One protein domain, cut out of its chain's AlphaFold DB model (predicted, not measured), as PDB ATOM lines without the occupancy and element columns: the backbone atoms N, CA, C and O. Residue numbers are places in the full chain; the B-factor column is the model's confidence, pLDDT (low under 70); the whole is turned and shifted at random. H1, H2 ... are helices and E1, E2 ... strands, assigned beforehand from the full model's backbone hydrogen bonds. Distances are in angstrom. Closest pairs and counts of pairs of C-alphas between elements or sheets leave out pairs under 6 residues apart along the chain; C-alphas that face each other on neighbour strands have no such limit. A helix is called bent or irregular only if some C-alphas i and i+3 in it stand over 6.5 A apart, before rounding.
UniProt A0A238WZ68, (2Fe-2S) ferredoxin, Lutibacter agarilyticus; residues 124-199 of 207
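Overview. This is residues 124 to 199 of the 207 residues of the protein "(2Fe-2S) ferredoxin" of Lutibacter agarilyticus (UniProt A0A238WZ68). A sheet of three strands, E5 E6 E7, has one helix, H1, packed over one face; of two small hairpins, E3 and E4 lies nearest the middle of the whole, with E4 joined to E5 by a tight link, and E1 and E2 sits at the far end of the longest axis, apart from the three-stranded sheet. The printed part has 76 residues, with seven named strands and one named helix in the order E1 E2 H1 E3 E4 E5 E6 E7. The three sheets are antiparallel, and the class is mixed, helices and strands. The whole is compact, with a radius of gyration of the C-alphas of 13.0 A and spans of 37 by 28 by 25 A.

Along the chain. E1, residues 124 to 127, begins with C-alpha 124 at (171.957, 179.773, 149.774), and E2 is residues 131 to 135. H1, residues 142 to 155, is 19.4 A long; it is neither bent nor irregular, but only just: C-alphas 143 and 146 are 6.4 A apart. E3 is residues 160 to 162, E4 168 to 170 and E5 174 to 178, 11.2 A long. E6, residues 184 to 189, measures 16.3 A, and E7, residues 193 to 198, 17.1 A, ending with C-alpha 198 at (146.424, 174.872, 141.288).

Arrangement. E5, E6 and E7 form a meander, each strand the antiparallel neighbour of the one before, with N 178 and O 186 at 2.9 A and N 189 and O 193 at 2.8 A. H1 is on this sheet at a height of 9.6 A, over E5 and E6, and runs along the strands, at 12 degrees to E6 on the local plane; its closest C-alphas to E5 are those of Phe 153 and Leu 174, 6.1 A. In H1, 9 of 10 O i to N i+4 pairs are within hydrogen-bond range. The hairpin E3 and E4 has N 161 and O 169 at 2.8 A; E3 is apart from E5, E6 and E7. The hairpin E1 and E2 has N 125 and O 133 at 2.8 A, and both strands are apart from the other five.

Size, cuts and confidence. The C-alphas farthest apart, of Asn 126 and Glu 180, are 37.1 A apart. The printed part has no cut and no long link. No printed residue is under 70 in pLDDT.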
ATOM      1  N   GLN A 124     171.884 180.192 148.384       93.75
ATOM      2  CA  GLN A 124     171.957 179.773 149.774       93.75
ATOM      3  C   GLN A 124     171.299 180.838 150.661       93.75
ATOM      4  O   GLN A 124     171.670 182.012 150.612       93.75
ATOM      5  N   LYS A 125     170.293 180.442 151.439       91.69
ATOM      6  CA  LYS A 125     169.551 181.302 152.363       91.69
ATOM      7  C   LYS A 125     169.326 180.559 153.672       91.69
ATOM      8  O   LYS A 125     169.156 179.344 153.668       91.69
ATOM      9  N   ASN A 126     169.344 181.303 154.775       92.56
ATOM     10  CA  ASN A 126     168.878 180.789 156.054       92.56
ATOM     11  C   ASN A 126     167.361 180.970 156.105       92.56
ATOM     12  O   ASN A 126     166.881 182.096 156.249       92.56
ATOM     13  N   ASP A 127     166.631 179.888 155.896       87.69
ATOM     14  CA  ASP A 127     165.186 179.836 156.043       87.69
ATOM     15  C   ASP A 127     164.810 179.606 157.515       87.69
ATOM     16  O   ASP A 127     165.543 178.946 158.253       87.69
ATOM     17  N   VAL A 128     163.689 180.181 157.954       85.06
ATOM     18  CA  VAL A 128     163.258 180.116 159.362       85.06
ATOM     19  C   VAL A 128     162.909 178.685 159.773       85.06
ATOM     20  O   VAL A 128     163.199 178.300 160.905       85.06
ATOM     21  N   ASP A 129     162.352 177.900 158.852       78.56
ATOM     22  CA  ASP A 129     161.857 176.553 159.124       78.56
ATOM     23  C   ASP A 129     162.861 175.481 158.669       78.56
ATOM     24  O   ASP A 129     163.030 174.457 159.333       78.56
ATOM     25  N   LEU A 130     163.565 175.721 157.556       78.94
ATOM     26  CA  LEU A 130     164.491 174.749 156.952       78.94
ATOM     27  C   LEU A 130     165.966 174.957 157.337       78.94
ATOM     28  O   LEU A 130     166.808 174.114 157.017       78.94
ATOM     29  N   GLY A 131     166.308 176.071 157.986       86.75
ATOM     30  CA  GLY A 131     167.693 176.458 158.237       86.75
ATOM     31  C   GLY A 131     168.447 176.812 156.950       86.75
ATOM     32  O   GLY A 131     167.888 177.360 156.001       86.75
ATOM     33  N   MET A 132     169.747 176.518 156.897       91.88
ATOM     34  CA  MET A 132     170.589 176.856 155.744       91.88
ATOM     35  C   MET A 132     170.308 175.939 154.547       91.88
ATOM     36  O   MET A 132     170.733 174.786 154.532       91.88
ATOM     37  N   CYS A 133     169.671 176.468 153.501       88.38
ATOM     38  CA  CYS A 133     169.326 175.708 152.300       88.38
ATOM     39  C   CYS A 133     169.497 176.521 151.004       88.38
ATOM     40  O   CYS A 133     169.578 177.748 151.005       88.38
ATOM     41  N   CYS A 134     169.594 175.824 149.871       87.88
ATOM     42  CA  CYS A 134     169.617 176.440 148.545       87.88
ATOM     43  C   CYS A 134     168.182 176.607 148.034       87.88
ATOM     44  O   CYS A 134     167.507 175.618 147.764       87.88
ATOM     45  N   ILE A 135     167.724 177.850 147.861       85.81
ATOM     46  CA  ILE A 135     166.337 178.177 147.499       85.81
ATOM     47  C   ILE A 135     166.289 178.925 146.164       85.81
ATOM     48  O   ILE A 135     167.119 179.794 145.890       85.81
ATOM     49  N   THR A 136     165.270 178.635 145.355       86.75
ATOM     50  CA  THR A 136     164.870 179.457 144.204       86.75
ATOM     51  C   THR A 136     163.342 179.586 144.118       86.75
ATOM     52  O   THR A 136     162.613 178.967 144.889       86.75
ATOM     53  N   LYS A 137     162.848 180.417 143.196       82.31
ATOM     54  CA  LYS A 137     161.426 180.552 142.860       82.31
ATOM     55  C   LYS A 137     161.169 179.974 141.469       82.31
ATOM     56  O   LYS A 137     161.810 180.393 140.507       82.31
ATOM     57  N   GLY A 138     160.216 179.050 141.380       76.88
ATOM     58  CA  GLY A 138     159.700 178.517 140.117       76.88
ATOM     59  C   GLY A 138     158.407 179.204 139.671       76.88
ATOM     60  O   GLY A 138     157.787 179.950 140.432       76.88
ATOM     61  N   PHE A 139     157.989 178.936 138.434       76.75
ATOM     62  CA  PHE A 139     156.687 179.362 137.919       76.75
ATOM     63  C   PHE A 139     155.598 178.357 138.288       76.75
ATOM     64  O   PHE A 139     155.813 177.149 138.225       76.75
ATOM     65  N   SER A 140     154.410 178.859 138.613       75.38
ATOM     66  CA  SER A 140     153.268 178.053 139.048       75.38
ATOM     67  C   SER A 140     152.261 177.775 137.925       75.38
ATOM     68  O   SER A 140     151.055 177.868 138.147       75.38
ATOM     69  N   SER A 141     152.728 177.508 136.701       80.38
ATOM     70  CA  SER A 141     151.845 177.177 135.574       80.38
ATOM     71  C   SER A 141     151.978 175.719 135.148       80.38
ATOM     72  O   SER A 141     152.992 175.070 135.411       80.38
ATOM     73  N   ASP A 142     150.968 175.231 134.435       79.94
ATOM     74  CA  ASP A 142     150.928 173.917 133.786       79.94
ATOM     75  C   ASP A 142     152.215 173.574 133.019       79.94
ATOM     76  O   ASP A 142     152.764 172.491 133.188       79.94
ATOM     77  N   GLN A 143     152.756 174.524 132.254       82.56
ATOM     78  CA  GLN A 143     153.991 174.360 131.476       82.56
ATOM     79  C   GLN A 143     155.261 174.126 132.315       82.56
ATOM     80  O   GLN A 143     156.263 173.689 131.757       82.56
ATOM     81  N   TYR A 144     155.238 174.399 133.623       85.12
ATOM     82  CA  TYR A 144     156.397 174.226 134.506       85.12
ATOM     83  C   TYR A 144     156.154 173.176 135.590       85.12
ATOM     84  O   TYR A 144     156.972 172.274 135.760       85.12
ATOM     85  N   LEU A 145     155.030 173.259 136.312       88.06
ATOM     86  CA  LEU A 145     154.768 172.365 137.439       88.06
ATOM     87  C   LEU A 145     154.441 170.944 136.988       88.06
ATOM     88  O   LEU A 145     154.974 170.000 137.563       88.06
ATOM     89  N   PHE A 146     153.616 170.766 135.952       90.50
ATOM     90  CA  PHE A 146     153.265 169.418 135.507       90.50
ATOM     91  C   PHE A 146     154.495 168.633 135.003       90.50
ATOM     92  O   PHE A 146     154.710 167.524 135.496       90.50
ATOM     93  N   PRO A 147     155.377 169.191 134.141       91.81
ATOM     94  CA  PRO A 147     156.635 168.536 133.781       91.81
ATOM     95  C   PRO A 147     157.557 168.255 134.971       91.81
ATOM     96  O   PRO A 147     158.153 167.182 135.022       91.81
ATOM     97  N   LEU A 148     157.657 169.177 135.939       91.25
ATOM     98  CA  LEU A 148     158.464 168.973 137.147       91.25
ATOM     99  C   LEU A 148     157.987 167.747 137.930       91.25
ATOM    100  O   LEU A 148     158.784 166.863 138.229       91.25
ATOM    101  N   PHE A 149     156.696 167.670 138.254       93.19
ATOM    102  CA  PHE A 149     156.184 166.543 139.032       93.19
ATOM    103  C   PHE A 149     156.202 165.240 138.240       93.19
ATOM    104  O   PHE A 149     156.483 164.194 138.821       93.19
ATOM    105  N   LEU A 150     155.998 165.287 136.920       94.25
ATOM    106  CA  LEU A 150     156.181 164.118 136.063       94.25
ATOM    107  C   LEU A 150     157.632 163.613 136.107       94.25
ATOM    108  O   LEU A 150     157.858 162.411 136.229       94.25
ATOM    109  N   PHE A 151     158.613 164.517 136.078       94.81
ATOM    110  CA  PHE A 151     160.026 164.173 136.229       94.81
ATOM    111  C   PHE A 151     160.328 163.570 137.608       94.81
ATOM    112  O   PHE A 151     160.968 162.521 137.690       94.81
ATOM    113  N   LEU A 152     159.842 164.178 138.696       94.19
ATOM    114  CA  LEU A 152     160.017 163.653 140.059       94.19
ATOM    115  C   LEU A 152     159.366 162.268 140.213       94.19
ATOM    116  O   LEU A 152     159.947 161.366 140.812       94.19
ATOM    117  N   PHE A 153     158.199 162.068 139.595       95.00
ATOM    118  CA  PHE A 153     157.510 160.784 139.554       95.00
ATOM    119  C   PHE A 153     158.302 159.702 138.820       95.00
ATOM    120  O   PHE A 153     158.371 158.574 139.309       95.00
ATOM    121  N   GLN A 154     158.882 160.036 137.665       94.81
ATOM    122  CA  GLN A 154     159.654 159.103 136.841       94.81
ATOM    123  C   GLN A 154     161.007 158.762 137.463       94.81
ATOM    124  O   GLN A 154     161.444 157.618 137.403       94.81
ATOM    125  N   THR A 155     161.673 159.751 138.055       94.81
ATOM    126  CA  THR A 155     163.020 159.578 138.609       94.81
ATOM    127  C   THR A 155     163.026 159.043 140.030       94.81
ATOM    128  O   THR A 155     164.055 158.532 140.464       94.81
ATOM    129  N   LYS A 156     161.909 159.173 140.767       90.31
ATOM    130  CA  LYS A 156     161.839 158.883 142.210       90.31
ATOM    131  C   LYS A 156     163.000 159.525 142.970       90.31
ATOM    132  O   LYS A 156     163.592 158.923 143.868       90.31
ATOM    133  N   SER A 157     163.368 160.741 142.563       78.75
ATOM    134  CA  SER A 157     164.444 161.498 143.194       78.75
ATOM    135  C   SER A 157     164.180 161.631 144.695       78.75
ATOM    136  O   SER A 157     163.025 161.780 145.087       78.75
ATOM    137  N   GLY A 158     165.232 161.642 145.522       83.06
ATOM    138  CA  GLY A 158     165.138 161.892 146.969       83.06
ATOM    139  C   GLY A 158     164.812 163.347 147.309       83.06
ATOM    140  O   GLY A 158     165.554 163.990 148.043       83.06
ATOM    141  N   ALA A 159     163.748 163.873 146.714       90.69
ATOM    142  CA  ALA A 159     163.193 165.184 146.979       90.69
ATOM    143  C   ALA A 159     161.971 165.034 147.889       90.69
ATOM    144  O   ALA A 159     161.242 164.045 147.810       90.69
ATOM    145  N   THR A 160     161.712 166.053 148.702       91.19
ATOM    146  CA  THR A 160     160.549 166.110 149.588       91.19
ATOM    147  C   THR A 160     159.750 167.382 149.338       91.19
ATOM    148  O   THR A 160     160.315 168.425 149.009       91.19
ATOM    149  N   LEU A 161     158.438 167.312 149.533       89.31
ATOM    150  CA  LEU A 161     157.544 168.462 149.579       89.31
ATOM    151  C   LEU A 161     157.067 168.654 151.015       89.31
ATOM    152  O   LEU A 161     156.516 167.729 151.608       89.31
ATOM    153  N   GLN A 162     157.263 169.853 151.551       88.06
ATOM    154  CA  GLN A 162     156.714 170.251 152.841       88.06
ATOM    155  C   GLN A 162     155.627 171.301 152.627       88.06
ATOM    156  O   GLN A 162     155.836 172.286 151.919       88.06
ATOM    157  N   LEU A 163     154.457 171.075 153.216       86.25
ATOM    158  CA  LEU A 163     153.359 172.036 153.229       86.25
ATOM    159  C   LEU A 163     153.497 172.986 154.428       86.25
ATOM    160  O   LEU A 163     154.128 172.655 155.429       86.25
ATOM    161  N   ASN A 164     152.845 174.151 154.372       81.44
ATOM    162  CA  ASN A 164     152.899 175.158 155.449       81.44
ATOM    163  C   ASN A 164     152.366 174.653 156.805       81.44
ATOM    164  O   ASN A 164     152.648 175.246 157.838       81.44
ATOM    165  N   ASN A 165     151.569 173.582 156.809       84.69
ATOM    166  CA  ASN A 165     151.095 172.919 158.027       84.69
ATOM    167  C   ASN A 165     152.137 171.945 158.624       84.69
ATOM    168  O   ASN A 165     151.827 171.240 159.581       84.69
ATOM    169  N   GLY A 166     153.341 171.875 158.046       85.25
ATOM    170  CA  GLY A 166     154.427 170.988 158.449       85.25
ATOM    171  C   GLY A 166     154.361 169.582 157.850       85.25
ATOM    172  O   GLY A 166     155.295 168.808 158.053       85.25
ATOM    173  N   GLU A 167     153.304 169.232 157.110       89.38
ATOM    174  CA  GLU A 167     153.179 167.903 156.513       89.38
ATOM    175  C   GLU A 167     154.250 167.680 155.438       89.38
ATOM    176  O   GLU A 167     154.429 168.506 154.542       89.38
ATOM    177  N   LEU A 168     154.958 166.552 155.541       91.00
ATOM    178  CA  LEU A 168     156.062 166.172 154.667       91.00
ATOM    179  C   LEU A 168     155.658 165.003 153.760       91.00
ATOM    180  O   LEU A 168     155.079 164.017 154.219       91.00
ATOM    181  N   PHE A 169     156.030 165.097 152.489       93.44
ATOM    182  CA  PHE A 169     155.809 164.084 151.464       93.44
ATOM    183  C   PHE A 169     157.130 163.762 150.766       93.44
ATOM    184  O   PHE A 169     157.778 164.668 150.243       93.44
ATOM    185  N   ASP A 170     157.532 162.492 150.736       94.00
ATOM    186  CA  ASP A 170     158.695 162.035 149.967       94.00
ATOM    187  C   ASP A 170     158.256 161.666 148.542       94.00
ATOM    188  O   ASP A 170     157.320 160.891 148.343       94.00
ATOM    189  N   PHE A 171     158.924 162.214 147.523       95.00
ATOM    190  CA  PHE A 171     158.614 161.906 146.125       95.00
ATOM    191  C   PHE A 171     158.964 160.468 145.715       95.00
ATOM    192  O   PHE A 171     158.484 160.001 144.678       95.00
ATOM    193  N   LYS A 172     159.717 159.722 146.533       94.81
ATOM    194  CA  LYS A 172     159.846 158.262 146.398       94.81
ATOM    195  C   LYS A 172     158.509 157.542 146.573       94.81
ATOM    196  O   LYS A 172     158.271 156.555 145.880       94.81
ATOM    197  N   ASP A 173     157.629 158.080 147.414       95.25
ATOM    198  CA  ASP A 173     156.308 157.516 147.708       95.25
ATOM    199  C   ASP A 173     155.221 158.014 146.745       95.25
ATOM    200  O   ASP A 173     154.054 157.645 146.875       95.25
ATOM    201  N   LEU A 174     155.567 158.866 145.774       96.00
ATOM    202  CA  LEU A 174     154.621 159.369 144.782       96.00
ATOM    203  C   LEU A 174     154.199 158.225 143.845       96.00
ATOM    204  O   LEU A 174     155.031 157.679 143.125       96.00
ATOM    205  N   VAL A 175     152.918 157.872 143.801       96.69
ATOM    206  CA  VAL A 175     152.369 156.774 142.984       96.69
ATOM    207  C   VAL A 175     151.700 157.243 141.693       96.69
ATOM    208  O   VAL A 175     151.669 156.476 140.731       96.69
ATOM    209  N   ALA A 176     151.231 158.492 141.622       96.00
ATOM    210  CA  ALA A 176     150.714 159.069 140.384       96.00
ATOM    211  C   ALA A 176     150.811 160.600 140.349       96.00
ATOM    212  O   ALA A 176     150.783 161.275 141.377       96.00
ATOM    213  N   VAL A 177     150.868 161.141 139.129       95.81
ATOM    214  CA  VAL A 177     150.702 162.570 138.826       95.81
ATOM    215  C   VAL A 177     149.583 162.683 137.806       95.81
ATOM    216  O   VAL A 177     149.754 162.279 136.655       95.81
ATOM    217  N   ARG A 178     148.428 163.206 138.218       94.31
ATOM    218  CA  ARG A 178     147.255 163.352 137.349       94.31
ATOM    219  C   ARG A 178     147.039 164.807 136.989       94.31
ATOM    220  O   ARG A 178     147.024 165.669 137.862       94.31
ATOM    221  N   TYR A 179     146.806 165.056 135.706       91.25
ATOM    222  CA  TYR A 179     146.378 166.355 135.200       91.25
ATOM    223  C   TYR A 179     145.074 166.199 134.410       91.25
ATOM    224  O   TYR A 179     145.031 166.334 133.191       91.25
ATOM    225  N   GLU A 180     144.023 165.820 135.134       88.12
ATOM    226  CA  GLU A 180     142.676 165.581 134.594       88.12
ATOM    227  C   GLU A 180     141.733 166.766 134.876       88.12
ATOM    228  O   GLU A 180     140.798 167.014 134.112       88.12
ATOM    229  N   ASP A 181     142.002 167.534 135.937       85.38
ATOM    230  CA  ASP A 181     141.310 168.786 136.239       85.38
ATOM    231  C   ASP A 181     141.845 169.921 135.349       85.38
ATOM    232  O   ASP A 181     143.033 170.002 135.042       85.38
ATOM    233  N   VAL A 182     140.965 170.825 134.916       80.38
ATOM    234  CA  VAL A 182     141.307 171.912 133.982       80.38
ATOM    235  C   VAL A 182     142.302 172.915 134.592       80.38
ATOM    236  O   VAL A 182     143.050 173.570 133.858       80.38
ATOM    237  N   TYR A 183     142.321 173.035 135.920       83.06
ATOM    238  CA  TYR A 183     143.043 174.052 136.681       83.06
ATOM    239  C   TYR A 183     144.008 173.482 137.722       83.06
ATOM    240  O   TYR A 183     144.831 174.243 138.235       83.06
ATOM    241  N   ALA A 184     143.931 172.188 138.030       87.75
ATOM    242  CA  ALA A 184     144.729 171.568 139.076       87.75
ATOM    243  C   ALA A 184     145.418 170.271 138.634       87.75
ATOM    244  O   ALA A 184     144.924 169.518 137.798       87.75
ATOM    245  N   ILE A 185     146.561 169.996 139.257       92.44
ATOM    246  CA  ILE A 185     147.178 168.667 139.262       92.44
ATOM    247  C   ILE A 185     146.907 167.989 140.592       92.44
ATOM    248  O   ILE A 185     146.870 168.646 141.634       92.44
ATOM    249  N   ASN A 186     146.761 166.670 140.540       94.75
ATOM    250  CA  ASN A 186     146.710 165.819 141.714       94.75
ATOM    251  C   ASN A 186     147.991 164.985 141.807       94.75
ATOM    252  O   ASN A 186     148.342 164.270 140.864       94.75
ATOM    253  N   LEU A 187     148.679 165.080 142.939       95.38
ATOM    254  CA  LEU A 187     149.821 164.243 143.288       95.38
ATOM    255  C   LEU A 187     149.334 163.173 144.259       95.38
ATOM    256  O   LEU A 187     148.896 163.509 145.352       95.38
ATOM    257  N   GLU A 188     149.398 161.904 143.873       96.25
ATOM    258  CA  GLU A 188     148.961 160.783 144.710       96.25
ATOM    259  C   GLU A 188     150.177 160.081 145.295       96.25
ATOM    260  O   GLU A 188     151.098 159.734 144.559       96.25
ATOM    261  N   PHE A 189     150.164 159.836 146.599       95.62
ATOM    262  CA  PHE A 189     151.216 159.155 147.345       95.62
ATOM    263  C   PHE A 189     150.683 157.853 147.963       95.62
ATOM    264  O   PHE A 189     149.474 157.604 148.003       95.62
ATOM    265  N   ILE A 190     151.589 157.010 148.465       94.12
ATOM    266  CA  ILE A 190     151.242 155.806 149.238       94.12
ATOM    267  C   ILE A 190     150.323 156.176 150.428       94.12
ATOM    268  O   ILE A 190     150.309 157.310 150.909       94.12
ATOM    269  N   ASN A 191     149.539 155.206 150.914       91.94
ATOM    270  CA  ASN A 191     148.576 155.357 152.016       91.94
ATOM    271  C   ASN A 191     147.412 156.316 151.713       91.94
ATOM    272  O   ASN A 191     146.886 156.956 152.623       91.94
ATOM    273  N   ASN A 192     146.992 156.406 150.446       88.31
ATOM    274  CA  ASN A 192     145.876 157.246 149.985       88.31
ATOM    275  C   ASN A 192     146.044 158.742 150.301       88.31
ATOM    276  O   ASN A 192     145.062 159.479 150.398       88.31
ATOM    277  N   LYS A 193     147.287 159.204 150.457       93.25
ATOM    278  CA  LYS A 193     147.580 160.627 150.602       93.25
ATOM    279  C   LYS A 193     147.587 161.301 149.234       93.25
ATOM    280  O   LYS A 193     148.089 160.735 148.266       93.25
ATOM    281  N   SER A 194     147.057 162.516 149.150       93.56
ATOM    282  CA  SER A 194     147.060 163.280 147.901       93.56
ATOM    283  C   SER A 194     147.215 164.778 148.128       93.56
ATOM    284  O   SER A 194     146.873 165.294 149.191       93.56
ATOM    285  N   ILE A 195     147.765 165.467 147.129       93.12
ATOM    286  CA  ILE A 195     147.944 166.920 147.131       93.12
ATOM    287  C   ILE A 195     147.385 167.491 145.837       93.12
ATOM    288  O   ILE A 195     147.816 167.126 144.742       93.12
ATOM    289  N   HIS A 196     146.493 168.465 145.984       91.00
ATOM    290  CA  HIS A 196     145.951 169.236 144.878       91.00
ATOM    291  C   HIS A 196     146.697 170.563 144.744       91.00
ATOM    292  O   HIS A 196     146.693 171.381 145.665       91.00
ATOM    293  N   LEU A 197     147.321 170.793 143.589       88.94
ATOM    294  CA  LEU A 197     148.028 172.038 143.291       88.94
ATOM    295  C   LEU A 197     147.344 172.753 142.131       88.94
ATOM    296  O   LEU A 197     147.177 172.184 141.054       88.94
ATOM    297  N   ILE A 198     146.981 174.017 142.340       86.31
ATOM    298  CA  ILE A 198     146.424 174.872 141.288       86.31
ATOM    299  C   ILE A 198     147.563 175.303 140.358       86.31
ATOM    300  O   ILE A 198     148.541 175.903 140.798       86.31
ATOM    301  N   ILE A 199     147.421 175.007 139.068       82.25
ATOM    302  CA  ILE A 199     148.420 175.276 138.019       82.25
ATOM    303  C   ILE A 199     147.868 176.126 136.865       82.25
ATOM    304  O   ILE A 199     148.554 176.373 135.870       82.25
TER     305      ILE A 199